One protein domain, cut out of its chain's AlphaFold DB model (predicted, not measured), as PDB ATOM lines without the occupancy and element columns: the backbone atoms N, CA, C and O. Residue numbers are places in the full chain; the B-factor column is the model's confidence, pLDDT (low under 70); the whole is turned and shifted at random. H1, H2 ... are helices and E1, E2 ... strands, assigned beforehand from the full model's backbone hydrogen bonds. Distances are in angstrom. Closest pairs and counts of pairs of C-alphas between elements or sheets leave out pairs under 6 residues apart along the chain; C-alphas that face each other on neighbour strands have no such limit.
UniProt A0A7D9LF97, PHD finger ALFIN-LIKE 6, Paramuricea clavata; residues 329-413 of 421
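AT A GLANCE: This is residues 329 to 413 of the 421 residues of the protein "PHD finger ALFIN-LIKE 6" of Paramuricea clavata (UniProt A0A7D9LF97). Look for one long helix, H5, whose first part packs on a helical hairpin, H3 and H4, while its residues 400 to 413 stick out as a free arm. Opposite that arm lie the short E1, H1 and H2. The 85 printed residues include one named strand and five named helices, ordered E1, H1, H2, H3, H4, H5; mostly helix and loose, radius of gyration of the C-alphas 16.1 A, spans 55 by 23 by 20 A.

HOW THE PARTS SIT: At H5, residues 385 to 413, find residues 385 to 389 alone touching H4, residues 371 to 381, about perpendicular at 83 degrees; closest C-alphas Ala 378 and Ser 385, 5.2 A. H3, residues 353 to 364, makes a hairpin with H4, opposite ways, a shallow tilt of 31 degrees. H2, residues 347 to 351, has every O i to N i+4 pair within hydrogen-bond range, as have H3, H4 and H5. H1, residues 340 to 343, and E1, residues 337 to 339, are apart from H5; E1 pairs with no named strand.

IN THESE COORDINATES: From C-alpha 385 at (35.239, 33.180, -33.706), H5 runs 42.0 A to C-alpha 413 at (39.370, 63.797, -62.128).

THE WHOLE: The printed part has no cut; 17 residues have pLDDT under 70, among them residues 329 to 336.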
ATOM      1  N   ILE A 329      53.197  30.179 -28.107       67.06
ATOM      2  CA  ILE A 329      52.125  31.170 -28.222       67.06
ATOM      3  C   ILE A 329      51.191  31.135 -27.013       67.06
ATOM      4  O   ILE A 329      50.848  30.068 -26.499       67.06
ATOM      5  N   CYS A 330      50.810  32.320 -26.541       67.81
ATOM      6  CA  CYS A 330      49.914  32.511 -25.409       67.81
ATOM      7  C   CYS A 330      48.452  32.475 -25.873       67.81
ATOM      8  O   CYS A 330      48.105  33.102 -26.867       67.81
ATOM      9  N   CYS A 331      47.590  31.762 -25.151       59.84
ATOM     10  CA  CYS A 331      46.147  31.804 -25.370       59.84
ATOM     11  C   CYS A 331      45.537  33.005 -24.640       59.84
ATOM     12  O   CYS A 331      45.625  33.085 -23.415       59.84
ATOM     13  N   ASP A 332      44.847  33.886 -25.363       49.19
ATOM     14  CA  ASP A 332      44.252  35.105 -24.794       49.19
ATOM     15  C   ASP A 332      43.103  34.838 -23.808       49.19
ATOM     16  O   ASP A 332      42.833  35.655 -22.931       49.19
ATOM     17  N   GLN A 333      42.447  33.676 -23.892       46.84
ATOM     18  CA  GLN A 333      41.346  33.325 -22.985       46.84
ATOM     19  C   GLN A 333      41.826  32.829 -21.615       46.84
ATOM     20  O   GLN A 333      41.201  33.127 -20.600       46.84
ATOM     21  N   CYS A 334      42.907  32.045 -21.569       59.91
ATOM     22  CA  CYS A 334      43.354  31.377 -20.339       59.91
ATOM     23  C   CYS A 334      44.762  31.774 -19.873       59.91
ATOM     24  O   CYS A 334      45.183  31.363 -18.792       59.91
ATOM     25  N   GLY A 335      45.503  32.543 -20.673       56.44
ATOM     26  CA  GLY A 335      46.862  32.993 -20.366       56.44
ATOM     27  C   GLY A 335      47.930  31.888 -20.360       56.44
ATOM     28  O   GLY A 335      49.046  32.136 -19.906       56.44
ATOM     29  N   GLN A 336      47.608  30.670 -20.819       68.25
ATOM     30  CA  GLN A 336      48.545  29.537 -20.912       68.25
ATOM     31  C   GLN A 336      49.365  29.581 -22.211       68.25
ATOM     32  O   GLN A 336      48.912  30.131 -23.213       68.25
ATOM     33  N   TRP A 337      50.561  28.985 -22.201       72.31
ATOM     34  CA  TRP A 337      51.582  29.126 -23.250       72.31
ATOM     35  C   TRP A 337      51.886  27.804 -23.957       72.31
ATOM     36  O   TRP A 337      52.613  26.956 -23.454       72.31
ATOM     37  N   TYR A 338      51.422  27.624 -25.182       72.12
ATOM     38  CA  TYR A 338      51.563  26.356 -25.890       72.12
ATOM     39  C   TYR A 338      52.777  26.362 -26.811       72.12
ATOM     40  O   TYR A 338      53.034  27.356 -27.484       72.12
ATOM     41  N   HIS A 339      53.502  25.243 -26.909       81.31
ATOM     42  CA  HIS A 339      54.445  25.075 -28.015       81.31
ATOM     43  C   HIS A 339      53.659  25.053 -29.321       81.31
ATOM     44  O   HIS A 339      52.702  24.284 -29.428       81.31
ATOM     45  N   GLY A 340      54.105  25.800 -30.331       74.00
ATOM     46  CA  GLY A 340      53.477  25.776 -31.648       74.00
ATOM     47  C   GLY A 340      53.339  24.349 -32.186       74.00
ATOM     48  O   GLY A 340      52.260  23.933 -32.583       74.00
ATOM     49  N   LYS A 341      54.372  23.514 -32.018       79.25
ATOM     50  CA  LYS A 341      54.322  22.080 -32.357       79.25
ATOM     51  C   LYS A 341      53.234  21.297 -31.602       79.25
ATOM     52  O   LYS A 341      52.653  20.379 -32.170       79.25
ATOM     53  N   CYS A 342      52.959  21.626 -30.339       75.88
ATOM     54  CA  CYS A 342      51.950  20.928 -29.534       75.88
ATOM     55  C   CYS A 342      50.517  21.281 -29.944       75.88
ATOM     56  O   CYS A 342      49.633  20.451 -29.774       75.88
ATOM     57  N   ILE A 343      50.289  22.468 -30.505       75.00
ATOM     58  CA  ILE A 343      48.979  22.886 -31.029       75.00
ATOM     59  C   ILE A 343      48.934  22.939 -32.564       75.00
ATOM     60  O   ILE A 343      47.964  23.423 -33.134       75.00
ATOM     61  N   ASN A 344      49.969  22.416 -33.227       71.62
ATOM     62  CA  ASN A 344      50.137  22.397 -34.678       71.62
ATOM     63  C   ASN A 344      50.067  23.785 -35.355       71.62
ATOM     64  O   ASN A 344      49.445  23.936 -36.402       71.62
ATOM     65  N   VAL A 345      50.718  24.782 -34.749       67.56
ATOM     66  CA  VAL A 345      50.879  26.153 -35.256       67.56
ATOM     67  C   VAL A 345      52.362  26.454 -35.454       67.56
ATOM     68  O   VAL A 345      53.185  26.216 -34.568       67.56
ATOM     69  N   THR A 346      52.721  26.975 -36.619       73.19
ATOM     70  CA  THR A 346      54.088  27.419 -36.924       73.19
ATOM     71  C   THR A 346      54.315  28.880 -36.519       73.19
ATOM     72  O   THR A 346      53.372  29.658 -36.404       73.19
ATOM     73  N   GLU A 347      55.574  29.276 -36.321       70.94
ATOM     74  CA  GLU A 347      55.948  30.663 -35.984       70.94
ATOM     75  C   GLU A 347      55.436  31.663 -37.037       70.94
ATOM     76  O   GLU A 347      54.856  32.686 -36.694       70.94
ATOM     77  N   VAL A 348      55.512  31.294 -38.320       64.75
ATOM     78  CA  VAL A 348      54.998  32.096 -39.444       64.75
ATOM     79  C   VAL A 348      53.473  32.269 -39.388       64.75
ATOM     80  O   VAL A 348      52.958  33.339 -39.706       64.75
ATOM     81  N   GLU A 349      52.731  31.237 -38.975       55.50
ATOM     82  CA  GLU A 349      51.271  31.321 -38.831       55.50
ATOM     83  C   GLU A 349      50.856  32.221 -37.661       55.50
ATOM     84  O   GLU A 349      49.852  32.927 -37.756       55.50
ATOM     85  N   ALA A 350      51.647  32.242 -36.588       59.44
ATOM     86  CA  ALA A 350      51.405  33.081 -35.419       59.44
ATOM     87  C   ALA A 350      51.802  34.548 -35.616       59.44
ATOM     88  O   ALA A 350      51.150  35.440 -35.072       59.44
ATOM     89  N   GLU A 351      52.842  34.816 -36.404       57.66
ATOM     90  CA  GLU A 351      53.294  36.180 -36.686       57.66
ATOM     91  C   GLU A 351      52.331  36.949 -37.606       57.66
ATOM     92  O   GLU A 351      52.291  38.177 -37.547       57.66
ATOM     93  N   ASN A 352      51.512  36.258 -38.411       67.19
ATOM     94  CA  ASN A 352      50.763  36.892 -39.497       67.19
ATOM     95  C   ASN A 352      49.280  36.485 -39.594       67.19
ATOM     96  O   ASN A 352      48.737  36.337 -40.692       67.19
ATOM     97  N   PHE A 353      48.557  36.415 -38.466       70.75
ATOM     98  CA  PHE A 353      47.092  36.226 -38.486       70.75
ATOM     99  C   PHE A 353      46.381  37.260 -39.384       70.75
ATOM    100  O   PHE A 353      45.436  36.939 -40.105       70.75
ATOM    101  N   SER A 354      46.881  38.502 -39.400       65.56
ATOM    102  CA  SER A 354      46.355  39.577 -40.246       65.56
ATOM    103  C   SER A 354      46.520  39.283 -41.743       65.56
ATOM    104  O   SER A 354      45.636  39.611 -42.536       65.56
ATOM    105  N   GLU A 355      47.607  38.616 -42.141       75.38
ATOM    106  CA  GLU A 355      47.844  38.202 -43.523       75.38
ATOM    107  C   GLU A 355      46.981  36.995 -43.903       75.38
ATOM    108  O   GLU A 355      46.425  36.988 -45.000       75.38
ATOM    109  N   ILE A 356      46.783  36.043 -42.983       76.56
ATOM    110  CA  ILE A 356      45.889  34.886 -43.161       76.56
ATOM    111  C   ILE A 356      44.448  35.357 -43.410       76.56
ATOM    112  O   ILE A 356      43.818  34.947 -44.390       76.56
ATOM    113  N   LEU A 357      43.939  36.262 -42.568       79.38
ATOM    114  CA  LEU A 357      42.596  36.830 -42.714       79.38
ATOM    115  C   LEU A 357      42.481  37.695 -43.976       79.38
ATOM    116  O   LEU A 357      41.478  37.621 -44.688       79.38
ATOM    117  N   ALA A 358      43.516  38.473 -44.310       78.69
ATOM    118  CA  ALA A 358      43.537  39.271 -45.533       78.69
ATOM    119  C   ALA A 358      43.604  38.410 -46.805       78.69
ATOM    120  O   ALA A 358      43.006  38.772 -47.819       78.69
ATOM    121  N   GLU A 359      44.320  37.285 -46.792       83.44
ATOM    122  CA  GLU A 359      44.384  36.352 -47.916       83.44
ATOM    123  C   GLU A 359      43.049  35.641 -48.129       83.44
ATOM    124  O   GLU A 359      42.575  35.568 -49.264       83.44
ATOM    125  N   TYR A 360      42.411  35.182 -47.049       86.88
ATOM    126  CA  TYR A 360      41.063  34.624 -47.117       86.88
ATOM    127  C   TYR A 360      40.061  35.662 -47.643       86.88
ATOM    128  O   TYR A 360      39.327  35.379 -48.591       86.88
ATOM    129  N   HIS A 361      40.103  36.901 -47.134       87.12
ATOM    130  CA  HIS A 361      39.237  37.989 -47.605       87.12
ATOM    131  C   HIS A 361      39.391  38.268 -49.105       87.12
ATOM    132  O   HIS A 361      38.399  38.423 -49.816       87.12
ATOM    133  N   ARG A 362      40.626  38.239 -49.626       85.12
ATOM    134  CA  ARG A 362      40.886  38.363 -51.071       85.12
ATOM    135  C   ARG A 362      40.277  37.214 -51.888       85.12
ATOM    136  O   ARG A 362      39.892  37.443 -53.031       85.12
ATOM    137  N   LYS A 363      40.188  36.004 -51.324       84.44
ATOM    138  CA  LYS A 363      39.641  34.798 -51.981       84.44
ATOM    139  C   LYS A 363      38.114  34.662 -51.868       84.44
ATOM    140  O   LYS A 363      37.524  33.941 -52.676       84.44
ATOM    141  N   LEU A 364      37.470  35.356 -50.921       81.00
ATOM    142  CA  LEU A 364      36.005  35.364 -50.763       81.00
ATOM    143  C   LEU A 364      35.290  35.832 -52.035       81.00
ATOM    144  O   LEU A 364      34.274  35.249 -52.410       81.00
ATOM    145  N   ASN A 365      35.854  36.828 -52.729       68.62
ATOM    146  CA  ASN A 365      35.334  37.366 -53.990       68.62
ATOM    147  C   ASN A 365      33.827  37.708 -53.915       68.62
ATOM    148  O   ASN A 365      33.032  37.221 -54.715       68.62
ATOM    149  N   ASP A 366      33.450  38.511 -52.911       67.25
ATOM    150  CA  ASP A 366      32.078  38.956 -52.597       67.25
ATOM    151  C   ASP A 366      31.086  37.847 -52.150       67.25
ATOM    152  O   ASP A 366      29.884  38.093 -52.064       67.25
ATOM    153  N   ARG A 367      31.564  36.642 -51.801       75.19
ATOM    154  CA  ARG A 367      30.743  35.617 -51.123       75.19
ATOM    155  C   ARG A 367      30.564  35.912 -49.631       75.19
ATOM    156  O   ARG A 367      31.415  36.550 -49.010       75.19
ATOM    157  N   CYS A 368      29.462  35.419 -49.064       76.50
ATOM    158  CA  CYS A 368      29.241  35.414 -47.621       76.50
ATOM    159  C   CYS A 368      30.273  34.517 -46.926       76.50
ATOM    160  O   CYS A 368      30.704  33.508 -47.484       76.50
ATOM    161  N   VAL A 369      30.681  34.915 -45.721       81.88
ATOM    162  CA  VAL A 369      31.544  34.099 -44.863       81.88
ATOM    163  C   VAL A 369      30.661  33.050 -44.195       81.88
ATOM    164  O   VAL A 369      29.715  33.409 -43.497       81.88
ATOM    165  N   GLU A 370      30.964  31.775 -44.415       86.69
ATOM    166  CA  GLU A 370      30.258  30.670 -43.767       86.69
ATOM    167  C   GLU A 370      30.777  30.464 -42.336       86.69
ATOM    168  O   GLU A 370      31.970  30.625 -42.069       86.69
ATOM    169  N   GLU A 371      29.911  30.049 -41.409       82.81
ATOM    170  CA  GLU A 371      30.289  29.838 -39.999       82.81
ATOM    171  C   GLU A 371      31.417  28.793 -39.854       82.81
ATOM    172  O   GLU A 371      32.329  28.945 -39.044       82.81
ATOM    173  N   ALA A 372      31.425  27.776 -40.723       82.62
ATOM    174  CA  ALA A 372      32.483  26.767 -40.777       82.62
ATOM    175  C   ALA A 372      33.860  27.356 -41.146       82.62
ATOM    176  O   ALA A 372      34.889  26.885 -40.652       82.62
ATOM    177  N   ASP A 373      33.890  28.394 -41.986       86.69
ATOM    178  CA  ASP A 373      35.127  29.085 -42.349       86.69
ATOM    179  C   ASP A 373      35.615  29.983 -41.210       86.69
ATOM    180  O   ASP A 373      36.823  30.078 -40.988       86.69
ATOM    181  N   VAL A 374      34.697  30.596 -40.455       86.75
ATOM    182  CA  VAL A 374      35.038  31.362 -39.247       86.75
ATOM    183  C   VAL A 374      35.737  30.465 -38.236       86.75
ATOM    184  O   VAL A 374      36.815  30.817 -37.767       86.75
ATOM    185  N   ASP A 375      35.186  29.288 -37.947       80.81
ATOM    186  CA  ASP A 375      35.781  28.359 -36.983       80.81
ATOM    187  C   ASP A 375      37.135  27.809 -37.449       80.81
ATOM    188  O   ASP A 375      38.052  27.609 -36.645       80.81
ATOM    189  N   MET A 376      37.291  27.573 -38.755       86.19
ATOM    190  CA  MET A 376      38.576  27.192 -39.341       86.19
ATOM    191  C   MET A 376      39.611  28.314 -39.173       86.19
ATOM    192  O   MET A 376      40.743  28.056 -38.754       86.19
ATOM    193  N   LEU A 377      39.241  29.554 -39.493       80.81
ATOM    194  CA  LEU A 377      40.116  30.720 -39.381       80.81
ATOM    195  C   LEU A 377      40.433  31.055 -37.923       80.81
ATOM    196  O   LEU A 377      41.572  31.396 -37.632       80.81
ATOM    197  N   ALA A 378      39.480  30.896 -37.005       77.00
ATOM    198  CA  ALA A 378      39.669  31.082 -35.568       77.00
ATOM    199  C   ALA A 378      40.763  30.148 -35.044       77.00
ATOM    200  O   ALA A 378      41.717  30.596 -34.410       77.00
ATOM    201  N   LYS A 379      40.706  28.865 -35.425       76.50
ATOM    202  CA  LYS A 379      41.753  27.885 -35.101       76.50
ATOM    203  C   LYS A 379      43.096  28.239 -35.732       76.50
ATOM    204  O   LYS A 379      44.121  28.124 -35.070       76.50
ATOM    205  N   LYS A 380      43.098  28.671 -36.997       71.62
ATOM    206  CA  LYS A 380      44.326  28.979 -37.743       71.62
ATOM    207  C   LYS A 380      45.024  30.253 -37.250       71.62
ATOM    208  O   LYS A 380      46.245  30.317 -37.250       71.62
ATOM    209  N   CYS A 381      44.246  31.247 -36.839       71.12
ATOM    210  CA  CYS A 381      44.717  32.544 -36.360       71.12
ATOM    211  C   CYS A 381      44.870  32.605 -34.835       71.12
ATOM    212  O   CYS A 381      45.339  33.619 -34.330       71.12
ATOM    213  N   LEU A 382      44.449  31.557 -34.117       70.19
ATOM    214  CA  LEU A 382      44.371  31.515 -32.653       70.19
ATOM    215  C   LEU A 382      43.548  32.670 -32.055       70.19
ATOM    216  O   LEU A 382      43.848  33.174 -30.978       70.19
ATOM    217  N   LEU A 383      42.486  33.056 -32.762       70.44
ATOM    218  CA  LEU A 383      41.530  34.088 -32.362       70.44
ATOM    219  C   LEU A 383      40.195  33.451 -31.968       70.44
ATOM    220  O   LEU A 383      39.901  32.319 -32.358       70.44
ATOM    221  N   SER A 384      39.357  34.179 -31.229       74.50
ATOM    222  CA  SER A 384      37.966  33.758 -31.047       74.50
ATOM    223  C   SER A 384      37.188  33.863 -32.368       74.50
ATOM    224  O   SER A 384      37.531  34.668 -33.240       74.50
ATOM    225  N   SER A 385      36.121  33.073 -32.531       81.19
ATOM    226  CA  SER A 385      35.239  33.180 -33.706       81.19
ATOM    227  C   SER A 385      34.647  34.594 -33.836       81.19
ATOM    228  O   SER A 385      34.498  35.093 -34.951       81.19
ATOM    229  N   ASP A 386      34.397  35.280 -32.716       74.56
ATOM    230  CA  ASP A 386      33.925  36.669 -32.697       74.56
ATOM    231  C   ASP A 386      34.990  37.648 -33.214       74.56
ATOM    232  O   ASP A 386      34.689  38.506 -34.046       74.56
ATOM    233  N   ASP A 387      36.251  37.488 -32.806       70.00
ATOM    234  CA  ASP A 387      37.355  38.324 -33.293       70.00
ATOM    235  C   ASP A 387      37.589  38.125 -34.794       70.00
ATOM    236  O   ASP A 387      37.791  39.092 -35.530       70.00
ATOM    237  N   VAL A 388      37.514  36.883 -35.281       78.44
ATOM    238  CA  VAL A 388      37.607  36.592 -36.719       78.44
ATOM    239  C   VAL A 388      36.479  37.274 -37.493       78.44
ATOM    240  O   VAL A 388      36.750  37.891 -38.527       78.44
ATOM    241  N   LYS A 389      35.237  37.221 -36.994       82.44
ATOM    242  CA  LYS A 389      34.094  37.920 -37.608       82.44
ATOM    243  C   LYS A 389      34.337  39.427 -37.671       82.44
ATOM    244  O   LYS A 389      34.252  40.004 -38.755       82.44
ATOM    245  N   LEU A 390      34.742  40.041 -36.556       77.94
ATOM    246  CA  LEU A 390      35.062  41.472 -36.485       77.94
ATOM    247  C   LEU A 390      36.149  41.874 -37.491       77.94
ATOM    248  O   LEU A 390      36.034  42.895 -38.176       77.94
ATOM    249  N   TRP A 391      37.198  41.062 -37.627       78.88
ATOM    250  CA  TRP A 391      38.271  41.313 -38.586       78.88
ATOM    251  C   TRP A 391      37.809  41.199 -40.043       78.88
ATOM    252  O   TRP A 391      38.162  42.047 -40.869       78.88
ATOM    253  N   LEU A 392      37.006  40.190 -40.383       83.81
ATOM    254  CA  LEU A 392      36.474  40.018 -41.739       83.81
ATOM    255  C   LEU A 392      35.475  41.126 -42.112       83.81
ATOM    256  O   LEU A 392      35.502  41.635 -43.240       83.81
ATOM    257  N   GLU A 393      34.649  41.569 -41.161       81.50
ATOM    258  CA  GLU A 393      33.778  42.740 -41.311       81.50
ATOM    259  C   GLU A 393      34.592  44.014 -41.555       81.50
ATOM    260  O   GLU A 393      34.323  44.765 -42.500       81.50
ATOM    261  N   HIS A 394      35.647  44.228 -40.764       77.25
ATOM    262  CA  HIS A 394      36.556  45.356 -40.934       77.25
ATOM    263  C   HIS A 394      37.193  45.373 -42.333       77.25
ATOM    264  O   HIS A 394      37.150  46.398 -43.021       77.25
ATOM    265  N   LEU A 395      37.746  44.247 -42.793       78.88
ATOM    266  CA  LEU A 395      38.367  44.131 -44.119       78.88
ATOM    267  C   LEU A 395      37.366  44.411 -45.250       78.88
ATOM    268  O   LEU A 395      37.687  45.110 -46.221       78.88
ATOM    269  N   THR A 396      36.125  43.952 -45.094       80.56
ATOM    270  CA  THR A 396      35.025  44.239 -46.025       80.56
ATOM    271  C   THR A 396      34.707  45.732 -46.059       80.56
ATOM    272  O   THR A 396      34.663  46.338 -47.136       80.56
ATOM    273  N   GLN A 397      34.594  46.369 -44.894       74.69
ATOM    274  CA  GLN A 397      34.340  47.803 -44.792       74.69
ATOM    275  C   GLN A 397      35.485  48.641 -45.385       74.69
ATOM    276  O   GLN A 397      35.240  49.645 -46.065       74.69
ATOM    277  N   VAL A 398      36.739  48.225 -45.185       71.12
ATOM    278  CA  VAL A 398      37.922  48.848 -45.797       71.12
ATOM    279  C   VAL A 398      37.871  48.734 -47.322       71.12
ATOM    280  O   VAL A 398      38.106  49.732 -48.009       71.12
ATOM    281  N   SER A 399      37.520  47.565 -47.863       76.88
ATOM    282  CA  SER A 399      37.354  47.353 -49.308       76.88
ATOM    283  C   SER A 399      36.279  48.275 -49.903       76.88
ATOM    284  O   SER A 399      36.540  48.992 -50.876       76.88
ATOM    285  N   ILE A 400      35.106  48.363 -49.263       77.50
ATOM    286  CA  ILE A 400      34.011  49.263 -49.667       77.50
ATOM    287  C   ILE A 400      34.471  50.726 -49.657       77.50
ATOM    288  O   ILE A 400      34.239  51.470 -50.614       77.50
ATOM    289  N   ASN A 401      35.161  51.151 -48.599       70.69
ATOM    290  CA  ASN A 401      35.654  52.520 -48.473       70.69
ATOM    291  C   ASN A 401      36.703  52.857 -49.541       70.69
ATOM    292  O   ASN A 401      36.690  53.965 -50.080       70.69
ATOM    293  N   ARG A 402      37.570  51.901 -49.902       71.81
ATOM    294  CA  ARG A 402      38.530  52.050 -51.005       71.81
ATOM    295  C   ARG A 402      37.825  52.184 -52.357       71.81
ATOM    296  O   ARG A 402      38.173  53.099 -53.103       71.81
ATOM    297  N   LYS A 403      36.804  51.361 -52.645       78.19
ATOM    298  CA  LYS A 403      35.976  51.476 -53.866       78.19
ATOM    299  C   LYS A 403      35.315  52.862 -53.952       78.19
ATOM    300  O   LYS A 403      35.521  53.578 -54.931       78.19
ATOM    301  N   ARG A 404      34.654  53.313 -52.877       74.31
ATOM    302  CA  ARG A 404      34.044  54.659 -52.788       74.31
ATOM    303  C   ARG A 404      35.067  55.787 -52.955       74.31
ATOM    304  O   ARG A 404      34.788  56.801 -53.591       74.31
ATOM    305  N   GLY A 405      36.258  55.631 -52.376       70.31
ATOM    306  CA  GLY A 405      37.362  56.578 -52.529       70.31
ATOM    307  C   GLY A 405      37.848  56.677 -53.977       70.31
ATOM    308  O   GLY A 405      38.037  57.781 -54.488       70.31
ATOM    309  N   ALA A 406      37.983  55.538 -54.660       74.88
ATOM    310  CA  ALA A 406      38.370  55.476 -56.067       74.88
ATOM    311  C   ALA A 406      37.310  56.100 -56.991       74.88
ATOM    312  O   ALA A 406      37.658  56.858 -57.897       74.88
ATOM    313  N   GLU A 407      36.022  55.861 -56.733       80.69
ATOM    314  CA  GLU A 407      34.913  56.493 -57.459       80.69
ATOM    315  C   GLU A 407      34.901  58.011 -57.278       80.69
ATOM    316  O   GLU A 407      34.832  58.749 -58.264       80.69
ATOM    317  N   LYS A 408      35.060  58.495 -56.038       76.06
ATOM    318  CA  LYS A 408      35.201  59.929 -55.753       76.06
ATOM    319  C   LYS A 408      36.405  60.524 -56.479       76.06
ATOM    320  O   LYS A 408      36.278  61.571 -57.104       76.06
ATOM    321  N   ALA A 409      37.556  59.852 -56.458       72.38
ATOM    322  CA  ALA A 409      38.746  60.306 -57.171       72.38
ATOM    323  C   ALA A 409      38.525  60.351 -58.695       72.38
ATOM    324  O   ALA A 409      38.945  61.308 -59.347       72.38
ATOM    325  N   LYS A 410      37.827  59.362 -59.267       82.00
ATOM    326  CA  LYS A 410      37.456  59.325 -60.690       82.00
ATOM    327  C   LYS A 410      36.491  60.459 -61.053       82.00
ATOM    328  O   LYS A 410      36.712  61.131 -62.060       82.00
ATOM    329  N   ALA A 411      35.484  60.721 -60.220       79.12
ATOM    330  CA  ALA A 411      34.544  61.827 -60.397       79.12
ATOM    331  C   ALA A 411      35.245  63.194 -60.319       79.12
ATOM    332  O   ALA A 411      35.036  64.042 -61.183       79.12
ATOM    333  N   THR A 412      36.146  63.383 -59.351       77.50
ATOM    334  CA  THR A 412      36.954  64.607 -59.227       77.50
ATOM    335  C   THR A 412      37.872  64.803 -60.433       77.50
ATOM    336  O   THR A 412      37.944  65.905 -60.971       77.50
ATOM    337  N   ARG A 413      38.536  63.742 -60.913       80.00
ATOM    338  CA  ARG A 413      39.370  63.797 -62.128       80.00
ATOM    339  C   ARG A 413      38.549  64.169 -63.363       80.00
ATOM    340  O   ARG A 413      39.000  65.001 -64.140       80.00
TER     341      ARG A 413